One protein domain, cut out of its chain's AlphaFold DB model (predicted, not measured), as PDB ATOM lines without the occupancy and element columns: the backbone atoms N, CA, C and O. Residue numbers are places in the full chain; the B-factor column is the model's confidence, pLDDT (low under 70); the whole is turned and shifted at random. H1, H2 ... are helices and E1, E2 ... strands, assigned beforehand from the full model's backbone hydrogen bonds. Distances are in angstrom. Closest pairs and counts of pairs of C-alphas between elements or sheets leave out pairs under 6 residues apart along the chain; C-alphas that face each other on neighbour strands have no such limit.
ATOM      1  N   LEU A   4      85.407 129.110 133.147       94.06
ATOM      2  CA  LEU A   4      85.486 127.729 133.586       94.06
ATOM      3  C   LEU A   4      84.772 127.618 134.927       94.06
ATOM      4  O   LEU A   4      85.095 128.367 135.845       94.06
ATOM      5  N   ASN A   5      83.823 126.698 135.038       95.56
ATOM      6  CA  ASN A   5      83.252 126.299 136.318       95.56
ATOM      7  C   ASN A   5      83.992 125.051 136.802       95.56
ATOM      8  O   ASN A   5      83.783 123.977 136.247       95.56
ATOM      9  N   VAL A   6      84.903 125.201 137.761       95.19
ATOM     10  CA  VAL A   6      85.735 124.102 138.271       95.19
ATOM     11  C   VAL A   6      85.008 123.401 139.410       95.19
ATOM     12  O   VAL A   6      84.485 124.068 140.305       95.19
ATOM     13  N   HIS A   7      84.994 122.069 139.394       93.50
ATOM     14  CA  HIS A   7      84.279 121.267 140.385       93.50
ATOM     15  C   HIS A   7      84.905 119.881 140.583       93.50
ATOM     16  O   HIS A   7      85.766 119.438 139.824       93.50
ATOM     17  N   GLY A   8      84.439 119.169 141.609       90.62
ATOM     18  CA  GLY A   8      84.822 117.779 141.843       90.62
ATOM     19  C   GLY A   8      86.223 117.610 142.447       90.62
ATOM     20  O   GLY A   8      86.904 118.588 142.782       90.62
ATOM     21  N   PRO A   9      86.652 116.356 142.662       93.62
ATOM     22  CA  PRO A   9      87.924 116.050 143.302       93.62
ATOM     23  C   PRO A   9      89.113 116.179 142.337       93.62
ATOM     24  O   PRO A   9      88.967 116.254 141.121       93.62
ATOM     25  N   VAL A  10      90.325 116.181 142.899       93.62
ATOM     26  CA  VAL A  10      91.551 116.062 142.102       93.62
ATOM     27  C   VAL A  10      91.814 114.591 141.813       93.62
ATOM     28  O   VAL A  10      91.885 113.773 142.728       93.62
ATOM     29  N   HIS A  11      92.020 114.288 140.543       93.31
ATOM     30  CA  HIS A  11      92.411 112.983 140.043       93.31
ATOM     31  C   HIS A  11      93.901 112.973 139.694       93.31
ATOM     32  O   HIS A  11      94.490 114.008 139.378       93.31
ATOM     33  N   GLU A  12      94.520 111.795 139.735       93.19
ATOM     34  CA  GLU A  12      95.909 111.588 139.327       93.19
ATOM     35  C   GLU A  12      95.968 110.495 138.261       93.19
ATOM     36  O   GLU A  12      95.341 109.444 138.395       93.19
ATOM     37  N   ARG A  13      96.714 110.750 137.183       90.12
ATOM     38  CA  ARG A  13      96.963 109.786 136.108       90.12
ATOM     39  C   ARG A  13      98.460 109.689 135.870       90.12
ATOM     40  O   ARG A  13      99.132 110.708 135.695       90.12
ATOM     41  N   THR A  14      98.973 108.467 135.841       92.06
ATOM     42  CA  THR A  14     100.335 108.197 135.374       92.06
ATOM     43  C   THR A  14     100.331 108.188 133.851       92.06
ATOM     44  O   THR A  14      99.501 107.528 133.227       92.06
ATOM     45  N   ALA A  15     101.241 108.944 133.254       86.19
ATOM     46  CA  ALA A  15     101.460 109.018 131.822       86.19
ATOM     47  C   ALA A  15     102.936 108.751 131.520       86.19
ATOM     48  O   ALA A  15     103.810 108.995 132.350       86.19
ATOM     49  N   VAL A  16     103.214 108.260 130.316       89.88
ATOM     50  CA  VAL A  16     104.574 108.009 129.835       89.88
ATOM     51  C   VAL A  16     104.881 109.041 128.761       89.88
ATOM     52  O   VAL A  16     104.109 109.221 127.816       89.88
ATOM     53  N   ARG A  17     105.974 109.783 128.929       86.00
ATOM     54  CA  ARG A  17     106.464 110.717 127.911       86.00
ATOM     55  C   ARG A  17     106.998 109.948 126.704       86.00
ATOM     56  O   ARG A  17     107.297 108.762 126.779       86.00
ATOM     57  N   LYS A  18     107.176 110.649 125.580       86.69
ATOM     58  CA  LYS A  18     107.748 110.059 124.354       86.69
ATOM     59  C   LYS A  18     109.164 109.493 124.545       86.69
ATOM     60  O   LYS A  18     109.563 108.631 123.777       86.69
ATOM     61  N   ASP A  19     109.899 109.978 125.542       91.19
ATOM     62  CA  ASP A  19     111.239 109.517 125.927       91.19
ATOM     63  C   ASP A  19     111.220 108.307 126.890       91.19
ATOM     64  O   ASP A  19     112.272 107.867 127.341       91.19
ATOM     65  N   GLY A  20     110.038 107.762 127.205       90.94
ATOM     66  CA  GLY A  20     109.867 106.627 128.115       90.94
ATOM     67  C   GLY A  20     109.798 107.004 129.597       90.94
ATOM     68  O   GLY A  20     109.591 106.126 130.430       90.94
ATOM     69  N   ILE A  21     109.928 108.288 129.954       92.69
ATOM     70  CA  ILE A  21     109.879 108.726 131.352       92.69
ATOM     71  C   ILE A  21     108.429 108.758 131.846       92.69
ATOM     72  O   ILE A  21     107.578 109.473 131.303       92.69
ATOM     73  N   GLU A  22     108.159 108.030 132.926       92.44
ATOM     74  CA  GLU A  22     106.890 108.103 133.644       92.44
ATOM     75  C   GLU A  22     106.743 109.429 134.394       92.44
ATOM     76  O   GLU A  22     107.652 109.915 135.072       92.44
ATOM     77  N   PHE A  23     105.555 110.017 134.311       87.56
ATOM     78  CA  PHE A  23     105.190 111.206 135.061       87.56
ATOM     79  C   PHE A  23     103.735 111.139 135.507       87.56
ATOM     80  O   PHE A  23     102.872 110.573 134.843       87.56
ATOM     81  N   ARG A  24     103.454 111.753 136.653       88.69
ATOM     82  CA  ARG A  24     102.101 111.865 137.195       88.69
ATOM     83  C   ARG A  24     101.525 113.226 136.856       88.69
ATOM     84  O   ARG A  24     102.167 114.254 137.087       88.69
ATOM     85  N   VAL A  25     100.312 113.219 136.323       88.44
ATOM     86  CA  VAL A  25      99.524 114.414 136.037       88.44
ATOM     87  C   VAL A  25      98.359 114.449 137.005       88.44
ATOM     88  O   VAL A  25      97.621 113.474 137.126       88.44
ATOM     89  N   ARG A  26      98.197 115.583 137.682       91.31
ATOM     90  CA  ARG A  26      97.044 115.857 138.534       91.31
ATOM     91  C   ARG A  26      96.072 116.724 137.752       91.31
ATOM     92  O   ARG A  26      96.510 117.690 137.126       91.31
ATOM     93  N   PHE A  27      94.791 116.392 137.772       92.56
ATOM     94  CA  PHE A  27      93.759 117.132 137.054       92.56
ATOM     95  C   PHE A  27      92.458 117.210 137.850       92.56
ATOM     96  O   PHE A  27      92.229 116.413 138.754       92.56
ATOM     97  N   GLN A  28      91.631 118.194 137.529       93.94
ATOM     98  CA  GLN A  28      90.309 118.408 138.110       93.94
ATOM     99  C   GLN A  28      89.317 118.676 136.979       93.94
ATOM    100  O   GLN A  28      89.702 119.182 135.921       93.94
ATOM    101  N   GLU A  29      88.061 118.308 137.182       94.94
ATOM    102  CA  GLU A  29      87.016 118.529 136.189       94.94
ATOM    103  C   GLU A  29      86.549 119.986 136.190       94.94
ATOM    104  O   GLU A  29      86.554 120.682 137.211       94.94
ATOM    105  N   ALA A  30      86.152 120.461 135.016       95.06
ATOM    106  CA  ALA A  30      85.538 121.762 134.866       95.06
ATOM    107  C   ALA A  30      84.611 121.812 133.658       95.06
ATOM    108  O   ALA A  30      84.741 121.039 132.709       95.06
ATOM    109  N   GLU A  31      83.737 122.808 133.640       95.25
ATOM    110  CA  GLU A  31      82.877 123.108 132.506       95.25
ATOM    111  C   GLU A  31      83.277 124.423 131.844       95.25
ATOM    112  O   GLU A  31      83.344 125.473 132.484       95.25
ATOM    113  N   ILE A  32      83.481 124.400 130.528       94.38
ATOM    114  CA  ILE A  32      83.612 125.618 129.732       94.38
ATOM    115  C   ILE A  32      82.229 126.229 129.526       94.38
ATOM    116  O   ILE A  32      81.390 125.655 128.826       94.38
ATOM    117  N   LEU A  33      82.036 127.439 130.048       91.75
ATOM    118  CA  LEU A  33      80.831 128.241 129.852       91.75
ATOM    119  C   LEU A  33      81.029 129.194 128.664       91.75
ATOM    120  O   LEU A  33      81.971 129.991 128.633       91.75
ATOM    121  N   ARG A  34      80.148 129.119 127.655       87.19
ATOM    122  CA  ARG A  34      80.238 129.956 126.444       87.19
ATOM    123  C   ARG A  34      78.870 130.455 125.975       87.19
ATOM    124  O   ARG A  34      78.302 129.904 125.032       87.19
ATOM    125  N   GLY A  35      78.408 131.556 126.565       84.38
ATOM    126  CA  GLY A  35      77.149 132.205 126.183       84.38
ATOM    127  C   GLY A  35      75.988 131.210 126.204       84.38
ATOM    128  O   GLY A  35      75.869 130.433 127.140       84.38
ATOM    129  N   GLU A  36      75.194 131.180 125.136       85.19
ATOM    130  CA  GLU A  36      74.043 130.271 125.006       85.19
ATOM    131  C   GLU A  36      74.409 128.831 124.606       85.19
ATOM    132  O   GLU A  36      73.538 127.984 124.402       85.19
ATOM    133  N   ARG A  37      75.700 128.514 124.452       88.12
ATOM    134  CA  ARG A  37      76.115 127.145 124.127       88.12
ATOM    135  C   ARG A  37      76.092 126.279 125.376       88.12
ATOM    136  O   ARG A  37      76.470 126.721 126.457       88.12
ATOM    137  N   ARG A  38      75.741 125.004 125.186       89.38
ATOM    138  CA  ARG A  38      75.826 124.000 126.249       89.38
ATOM    139  C   ARG A  38      77.243 123.950 126.842       89.38
ATOM    140  O   ARG A  38      78.203 123.966 126.057       89.38
ATOM    141  N   PRO A  39      77.367 123.856 128.178       91.56
ATOM    142  CA  PRO A  39      78.648 123.659 128.833       91.56
ATOM    143  C   PRO A  39      79.380 122.434 128.283       91.56
ATOM    144  O   PRO A  39      78.759 121.433 127.918       91.56
ATOM    145  N   ARG A  40      80.707 122.527 128.181       93.12
ATOM    146  CA  ARG A  40      81.564 121.404 127.774       93.12
ATOM    147  C   ARG A  40      82.455 120.991 128.928       93.12
ATOM    148  O   ARG A  40      83.209 121.828 129.414       93.12
ATOM    149  N   LEU A  41      82.401 119.716 129.290       93.88
ATOM    150  CA  LEU A  41      83.260 119.148 130.318       93.88
ATOM    151  C   LEU A  41      84.699 119.024 129.802       93.88
ATOM    152  O   LEU A  41      84.930 118.606 128.665       93.88
ATOM    153  N   VAL A  42      85.654 119.435 130.629       92.19
ATOM    154  CA  VAL A  42      87.091 119.410 130.360       92.19
ATOM    155  C   VAL A  42      87.863 119.008 131.613       92.19
ATOM    156  O   VAL A  42      87.428 119.257 132.733       92.19
ATOM    157  N   GLU A  43      89.039 118.419 131.414       92.00
ATOM    158  CA  GLU A  43      90.008 118.159 132.479       92.00
ATOM    159  C   GLU A  43      91.036 119.301 132.503       92.00
ATOM    160  O   GLU A  43      91.622 119.642 131.471       92.00
ATOM    161  N   ILE A  44      91.274 119.892 133.673       89.88
ATOM    162  CA  ILE A  44      92.265 120.956 133.860       89.88
ATOM    163  C   ILE A  44      93.397 120.447 134.737       89.88
ATOM    164  O   ILE A  44      93.162 119.919 135.821       89.88
ATOM    165  N   SER A  45      94.637 120.648 134.297       88.94
ATOM    166  CA  SER A  45      95.820 120.304 135.081       88.94
ATOM    167  C   SER A  45      95.914 121.129 136.365       88.94
ATOM    168  O   SER A  45      95.882 122.358 136.321       88.94
ATOM    169  N   VAL A  46      96.123 120.462 137.497       88.94
ATOM    170  CA  VAL A  46      96.399 121.096 138.789       88.94
ATOM    171  C   VAL A  46      97.920 121.211 138.960       88.94
ATOM    172  O   VAL A  46      98.608 120.184 138.971       88.94
ATOM    173  N   PRO A  47      98.481 122.431 139.090       82.69
ATOM    174  CA  PRO A  47      99.909 122.624 139.327       82.69
ATOM    175  C   PRO A  47     100.388 121.884 140.577       82.69
ATOM    176  O   PRO A  47      99.662 121.796 141.565       82.69
ATOM    177  N   LYS A  48     101.641 121.409 140.589       79.25
ATOM    178  CA  LYS A  48     102.218 120.729 141.769       79.25
ATOM    179  C   LYS A  48     102.229 121.604 143.025       79.25
ATOM    180  O   LYS A  48     102.154 121.072 144.124       79.25
ATOM    181  N   THR A  49     102.321 122.921 142.855       79.38
ATOM    182  CA  THR A  49     102.277 123.902 143.947       79.38
ATOM    183  C   THR A  49     100.901 124.010 144.596       79.38
ATOM    184  O   THR A  49     100.801 124.501 145.715       79.38
ATOM    185  N   ASN A  50      99.846 123.557 143.914       78.25
ATOM    186  CA  ASN A  50      98.473 123.699 144.370       78.25
ATOM    187  C   ASN A  50      97.916 122.343 144.804       78.25
ATOM    188  O   ASN A  50      98.051 121.324 144.120       78.25
ATOM    189  N   THR A  51      97.216 122.325 145.935       83.81
ATOM    190  CA  THR A  51      96.542 121.111 146.403       83.81
ATOM    191  C   THR A  51      95.314 120.808 145.547       83.81
ATOM    192  O   THR A  51      95.129 119.660 145.157       83.81
ATOM    193  N   LYS A  52      94.509 121.821 145.213       90.50
ATOM    194  CA  LYS A  52      93.374 121.768 144.275       90.50
ATOM    195  C   LYS A  52      92.957 123.187 143.888       90.50
ATOM    196  O   LYS A  52      93.343 124.128 144.584       90.50
ATOM    197  N   TYR A  53      92.145 123.340 142.848       91.38
ATOM    198  CA  TYR A  53      91.352 124.559 142.705       91.38
ATOM    199  C   TYR A  53      90.110 124.450 143.602       91.38
ATOM    200  O   TYR A  53      89.541 123.365 143.773       91.38
ATOM    201  N   GLY A  54      89.728 125.560 144.241       92.06
ATOM    202  CA  GLY A  54      88.439 125.652 144.929       92.06
ATOM    203  C   GLY A  54      87.304 125.561 143.912       92.06
ATOM    204  O   GLY A  54      87.509 125.898 142.749       92.06
ATOM    205  N   GLU A  55      86.125 125.112 144.324       93.94
ATOM    206  CA  GLU A  55      84.975 125.081 143.417       93.94
ATOM    207  C   GLU A  55      84.534 126.503 143.060       93.94
ATOM    208  O   GLU A  55      84.577 127.400 143.905       93.94
ATOM    209  N   GLY A  56      84.127 126.714 141.808       94.81
ATOM    210  CA  GLY A  56      83.591 127.997 141.357       94.81
ATOM    211  C   GLY A  56      84.125 128.463 140.008       94.81
ATOM    212  O   GLY A  56      84.591 127.675 139.185       94.81
ATOM    213  N   LEU A  57      84.019 129.774 139.771       95.19
ATOM    214  CA  LEU A  57      84.266 130.383 138.467       95.19
ATOM    215  C   LEU A  57      85.693 130.915 138.323       95.19
ATOM    216  O   LEU A  57      86.148 131.781 139.073       95.19
ATOM    217  N   TYR A  58      86.357 130.453 137.270       94.44
ATOM    218  CA  TYR A  58      87.724 130.806 136.921       94.44
ATOM    219  C   TYR A  58      87.835 131.256 135.467       94.44
ATOM    220  O   TYR A  58      86.970 131.003 134.622       94.44
ATOM    221  N   THR A  59      88.958 131.891 135.161       92.81
ATOM    222  CA  THR A  59      89.423 132.127 133.796       92.81
ATOM    223  C   THR A  59      90.897 131.744 133.668       92.81
ATOM    224  O   THR A  59      91.549 131.387 134.650       92.81
ATOM    225  N   LEU A  60      91.427 131.784 132.445       89.44
ATOM    226  CA  LEU A  60      92.851 131.555 132.209       89.44
ATOM    227  C   LEU A  60      93.649 132.766 132.684       89.44
ATOM    228  O   LEU A  60      93.375 133.896 132.279       89.44
ATOM    229  N   SER A  61      94.671 132.516 133.495       87.31
ATOM    230  CA  SER A  61      95.669 133.525 133.828       87.31
ATOM    231  C   SER A  61      96.456 133.906 132.576       87.31
ATOM    232  O   SER A  61      96.828 133.037 131.781       87.31
ATOM    233  N   GLY A  62      96.784 135.194 132.435       81.88
ATOM    234  CA  GLY A  62      97.665 135.686 131.373       81.88
ATOM    235  C   GLY A  62      99.034 134.997 131.363       81.88
ATOM    236  O   GLY A  62      99.625 134.823 130.303       81.88
ATOM    237  N   GLN A  63      99.494 134.501 132.517       82.75
ATOM    238  CA  GLN A  63     100.748 133.749 132.648       82.75
ATOM    239  C   GLN A  63     100.726 132.376 131.957       82.75
ATOM    240  O   GLN A  63     101.783 131.776 131.757       82.75
ATOM    241  N   SER A  64      99.541 131.882 131.578       83.19
ATOM    242  CA  SER A  64      99.389 130.634 130.819       83.19
ATOM    243  C   SER A  64      99.905 130.750 129.383       83.19
ATOM    244  O   SER A  64     100.136 129.734 128.724       83.19
ATOM    245  N   PHE A  65     100.058 131.983 128.894       87.19
ATOM    246  CA  PHE A  65     100.396 132.295 127.516       87.19
ATOM    247  C   PHE A  65     101.835 132.792 127.410       87.19
ATOM    248  O   PHE A  65     102.260 133.665 128.167       87.19
ATOM    249  N   ARG A  66     102.589 132.255 126.450       86.69
ATOM    250  CA  ARG A  66     103.936 132.736 126.110       86.69
ATOM    251  C   ARG A  66     104.108 132.800 124.594       86.69
ATOM    252  O   ARG A  66     103.493 131.997 123.894       86.69
ATOM    253  N   PRO A  67     104.914 133.738 124.072       89.56
ATOM    254  CA  PRO A  67     105.322 133.688 122.679       89.56
ATOM    255  C   PRO A  67     106.180 132.440 122.446       89.56
ATOM    256  O   PRO A  67     107.022 132.087 123.275       89.56
ATOM    257  N   ASN A  68     105.947 131.764 121.328       88.25
ATOM    258  CA  ASN A  68     106.794 130.674 120.867       88.25
ATOM    259  C   ASN A  68     107.928 131.192 119.968       88.25
ATOM    260  O   ASN A  68     108.052 132.389 119.728       88.25
ATOM    261  N   GLN A  69     108.742 130.279 119.429       91.44
ATOM    262  CA  GLN A  69     109.885 130.611 118.562       91.44
ATOM    263  C   GLN A  69     109.521 131.316 117.237       91.44
ATOM    264  O   GLN A  69     110.409 131.683 116.478       91.44
ATOM    265  N   TYR A  70     108.228 131.461 116.939       93.75
ATOM    266  CA  TYR A  70     107.699 132.128 115.750       93.75
ATOM    267  C   TYR A  70     106.847 133.355 116.110       93.75
ATOM    268  O   TYR A  70     105.962 133.724 115.339       93.75
ATOM    269  N   ASP A  71     107.039 133.918 117.307       88.19
ATOM    270  CA  ASP A  71     106.284 135.057 117.846       88.19
ATOM    271  C   ASP A  71     104.759 134.843 117.898       88.19
ATOM    272  O   ASP A  71     103.971 135.790 117.959       88.19
ATOM    273  N   LYS A  72     104.300 133.585 117.909       89.38
ATOM    274  CA  LYS A  72     102.882 133.249 118.095       89.38
ATOM    275  C   LYS A  72     102.601 132.986 119.564       89.38
ATOM    276  O   LYS A  72     103.384 132.328 120.243       89.38
ATOM    277  N   ILE A  73     101.452 133.456 120.041       87.25
ATOM    278  CA  ILE A  73     100.988 133.173 121.401       87.25
ATOM    279  C   ILE A  73     100.610 131.691 121.504       87.25
ATOM    280  O   ILE A  73      99.727 131.220 120.787       87.25
ATOM    281  N   GLU A  74     101.255 130.979 122.421       88.50
ATOM    282  CA  GLU A  74     101.014 129.570 122.714       88.50
ATOM    283  C   GLU A  74     100.600 129.381 124.179       88.50
ATOM    284  O   GLU A  74     101.076 130.075 125.082       88.50
ATOM    285  N   LEU A  75      99.688 128.435 124.409       84.50
ATOM    286  CA  LEU A  75      99.281 128.006 125.743       84.50
ATOM    287  C   LEU A  75     100.260 126.931 126.229       84.50
ATOM    288  O   LEU A  75     100.271 125.831 125.687       84.50
ATOM    289  N   VAL A  76     101.061 127.240 127.249       78.69
ATOM    290  CA  VAL A  76     102.117 126.327 127.722       78.69
ATOM    291  C   VAL A  76     101.611 125.449 128.860       78.69
ATOM    292  O   VAL A  76     101.553 124.227 128.742       78.69
ATOM    293  N   PHE A  77     101.233 126.074 129.974       74.88
ATOM    294  CA  PHE A  77     100.648 125.385 131.117       74.88
ATOM    295  C   PHE A  77      99.452 126.205 131.597       74.88
ATOM    296  O   PHE A  77      99.654 127.327 132.067       74.88
ATOM    297  N   PRO A  78      98.214 125.708 131.435       77.44
ATOM    298  CA  PRO A  78      97.038 126.472 131.807       77.44
ATOM    299  C   PRO A  78      97.004 126.633 133.326       77.44
ATOM    300  O   PRO A  78      96.834 125.664 134.064       77.44
ATOM    301  N   THR A  79      97.171 127.868 133.789       85.06
ATOM    302  CA  THR A  79      96.945 128.253 135.178       85.06
ATOM    303  C   THR A  79      95.660 129.056 135.265       85.06
ATOM    304  O   THR A  79      95.370 129.916 134.430       85.06
ATOM    305  N   LEU A  80      94.853 128.743 136.271       89.88
ATOM    306  CA  LEU A  80      93.588 129.422 136.497       89.88
ATOM    307  C   LEU A  80      93.735 130.550 137.508       89.88
ATOM    308  O   LEU A  80      94.499 130.438 138.466       89.88
ATOM    309  N   ILE A  81      92.948 131.597 137.299       91.62
ATOM    310  CA  ILE A  81      92.743 132.706 138.229       91.62
ATOM    311  C   ILE A  81      91.238 132.859 138.471       91.62
ATOM    312  O   ILE A  81      90.436 132.639 137.555       91.62
ATOM    313  N   GLY A  82      90.847 133.178 139.706       92.69
ATOM    314  CA  GLY A  82      89.440 133.383 140.051       92.69
ATOM    315  C   GLY A  82      88.850 134.550 139.259       92.69
ATOM    316  O   GLY A  82      89.542 135.534 138.989       92.69
ATOM    317  N   ILE A  83      87.577 134.457 138.864       92.06
ATOM    318  CA  ILE A  83      86.967 135.489 138.012       92.06
ATOM    319  C   ILE A  83      86.953 136.870 138.687       92.06
ATOM    320  O   ILE A  83      87.190 137.876 138.024       92.06
ATOM    321  N   GLU A  84      86.751 136.925 140.005       89.44
ATOM    322  CA  GLU A  84      86.763 138.170 140.784       89.44
ATOM    323  C   GLU A  84      88.145 138.840 140.764       89.44
ATOM    324  O   GLU A  84      88.270 140.035 140.493       89.44
ATOM    325  N   GLU A  85      89.200 138.049 140.969       90.06
ATOM    326  CA  GLU A  85      90.588 138.512 140.931       90.06
ATOM    327  C   GLU A  85      90.998 138.953 139.517       90.06
ATOM    328  O   GLU A  85      91.640 139.992 139.336       90.06
ATOM    329  N   ALA A  86      90.566 138.214 138.493       88.12
ATOM    330  CA  ALA A  86      90.800 138.568 137.098       88.12
ATOM    331  C   ALA A  86      90.145 139.909 136.731       88.12
ATOM    332  O   ALA A  86      90.759 140.738 136.055       88.12
ATOM    333  N   LEU A  87      88.912 140.144 137.193       87.19
ATOM    334  CA  LEU A  87      88.196 141.401 136.967       87.19
ATOM    335  C   LEU A  87      88.870 142.578 137.679       87.19
ATOM    336  O   LEU A  87      88.981 143.651 137.085       87.19
ATOM    337  N   LYS A  88      89.369 142.371 138.905       87.88
ATOM    338  CA  LYS A  88      90.149 143.376 139.640       87.88
ATOM    339  C   LYS A  88      91.455 143.721 138.917       87.88
ATOM    340  O   LYS A  88      91.738 144.886 138.669       87.88
ATOM    341  N   THR A  89      92.204 142.714 138.476       82.94
ATOM    342  CA  THR A  89      93.450 142.929 137.718       82.94
ATOM    343  C   THR A  89      93.182 143.683 136.408       82.94
ATOM    344  O   THR A  89      93.919 144.596 136.026       82.94
ATOM    345  N   ALA A  90      92.094 143.339 135.711       78.12
ATOM    346  CA  ALA A  90      91.709 143.994 134.467       78.12
ATOM    347  C   ALA A  90      91.304 145.466 134.672       78.12
ATOM    348  O   ALA A  90      91.578 146.291 133.796       78.12
ATOM    349  N   SER A  91      90.661 145.813 135.794       75.44
ATOM    350  CA  SER A  91      90.293 147.203 136.097       75.44
ATOM    351  C   SER A  91      91.521 148.057 136.423       75.44
ATOM    352  O   SER A  91      91.659 149.150 135.870       75.44
ATOM    353  N   GLU A  92      92.456 147.531 137.215       76.25
ATOM    354  CA  GLU A  92      93.731 148.184 137.544       76.25
ATOM    355  C   GLU A  92      94.581 148.420 136.286       76.25
ATOM    356  O   GLU A  92      95.064 149.528 136.041       76.25
ATOM    357  N   THR A  93      94.671 147.411 135.413       65.06
ATOM    358  CA  THR A  93      95.430 147.499 134.153       65.06
ATOM    359  C   THR A  93      94.819 148.518 133.184       65.06
ATOM    360  O   THR A  93      95.544 149.281 132.545       65.06
ATOM    361  N   LYS A  94      93.482 148.596 133.087       62.66
ATOM    362  CA  LYS A  94      92.809 149.649 132.301       62.66
ATOM    363  C   LYS A  94      93.131 151.047 132.830       62.66
ATOM    364  O   LYS A  94      93.303 151.959 132.024       62.66
ATOM    365  N   GLY A  95      93.223 151.205 134.149       60.31
ATOM    366  CA  GLY A  95      93.639 152.455 134.785       60.31
ATOM    367  C   GLY A  95      95.074 152.846 134.424       60.31
ATOM    368  O   GLY A  95      95.308 153.986 134.031       60.31
ATOM    369  N   ALA A  96      96.010 151.892 134.466       58.22
ATOM    370  CA  ALA A  96      97.415 152.117 134.117       58.22
ATOM    371  C   ALA A  96      97.601 152.538 132.645       58.22
ATOM    372  O   ALA A  96      98.227 153.559 132.370       58.22
ATOM    373  N   ILE A  97      96.969 151.828 131.701       54.16
ATOM    374  CA  ILE A  97      97.048 152.133 130.257       54.16
ATOM    375  C   ILE A  97      96.379 153.481 129.924       54.16
ATOM    376  O   ILE A  97      96.809 154.201 129.023       54.16
ATOM    377  N   ALA A  98      95.308 153.847 130.639       56.28
ATOM    378  CA  ALA A  98      94.659 155.148 130.475       56.28
ATOM    379  C   ALA A  98      95.489 156.307 131.057       56.28
ATOM    380  O   ALA A  98      95.407 157.421 130.540       56.28
ATOM    381  N   GLY A  99      96.284 156.049 132.102       50.06
ATOM    382  CA  GLY A  99      97.242 157.003 132.665       50.06
ATOM    383  C   GLY A  99      98.431 157.262 131.738       50.06
ATOM    384  O   GLY A  99      98.810 158.411 131.545       50.06
ATOM    385  N   GLU A 100      98.944 156.218 131.085       50.41
ATOM    386  CA  GLU A 100     100.089 156.296 130.162       50.41
ATOM    387  C   GLU A 100      99.770 157.061 128.863       50.41
ATOM    388  O   GLU A 100     100.641 157.674 128.258       50.41
ATOM    389  N   LYS A 101      98.498 157.103 128.442       48.81
ATOM    390  CA  LYS A 101      98.050 157.935 127.308       48.81
ATOM    391  C   LYS A 101      97.889 159.427 127.636       48.81
ATOM    392  O   LYS A 101      97.535 160.193 126.741       48.81
ATOM    393  N   ARG A 102      98.062 159.839 128.898       45.22
ATOM    394  CA  ARG A 102      97.877 161.232 129.350       45.22
ATOM    395  C   ARG A 102      99.179 161.938 129.752       45.22
ATOM    396  O   ARG A 102      99.096 163.073 130.214       45.22
TER     397      ARG A 102
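What this domain is: This is residues 4 to 102 of the 103 residues of the protein "Single-stranded DNA-binding protein" of Woeseia oceani (UniProt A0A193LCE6). A strongly twisted, curled sheet of five strands, with a long hairpin of E1 and E2 as its greater part, has one helix, H1, that starts at its E7 edge and sticks out with residues 88 to 100. A small second hairpin, E5 and E6, is set off from this sheet between E4 and E7 along the chain. The printed part has 99 residues, with seven named strands followed by one named helix; the large sheet has the order E3, E2, E1, E4, E7, all antiparallel, and the class is mixed, helices and strands. The whole is loose, with a radius of gyration of the C-alphas of 16.7 A, and elongated, spanning 55 by 35 by 28 A.

Where its parts are: In the large sheet, E1 is residues 4 to 16, 27.7 A long, from C-alpha 4 at (85.486, 127.729, 133.586). E2, residues 22 to 34, measures 35.2 A, and E3, residues 37 to 45, 23.6 A. E4 is residues 56 to 60, 13.5 A, and E7 is residues 80 to 82. The small sheet has E5, residues 65 to 67, and E6, residues 73 to 75. H1, residues 83 to 100, is 25.8 A long and ends with C-alpha 100 at (100.089, 156.296, 130.162).

How they stand to each other: E1, E2 and E3 form a meander, each strand the antiparallel neighbour of the one before, and E1 and E2, like E2 and E3, are a hairpin. N 13 and O 25 are 2.9 A apart, within hydrogen-bond range, as are N 30 and O 42 at 2.9 A. E1 bends by 92 degrees at residue 7 and E2 by 52 degrees at residue 29. E4 is the antiparallel neighbour of E1, with N 4 and O 58 at 2.9 A; E1 to E4 are a Greek key, a meander whose first strand also neighbours the fourth. The pairing of E4 is staggered: residues 56 to 58 pair with E1, residues 58 to 60 with E7, where N 59 and O 81 are 2.9 A apart. E3 and E7 are the edge strands. H1 only grazes the sheet with residues 83 to 87; the closest C-alphas of E4 and H1 are those of Tyr 58 and Ile 83, 4.9 A apart. In H1 every O i to N i+4 pair is within hydrogen-bond range. The hairpin E5 and E6, with N 66 and O 74 at 3.0 A, is apart from the five strands of the large sheet and from H1.

The domain as a whole: The C-alphas farthest apart are those of Gly 20 and Arg 102, 55.9 A. Residues 88 to 102 stand free; the body without them spans 42 by 36 by 26 A. The printed part has no cut and no long link. Mean pLDDT of the printed part is 85.4, and residues 93 to 102 are under 70.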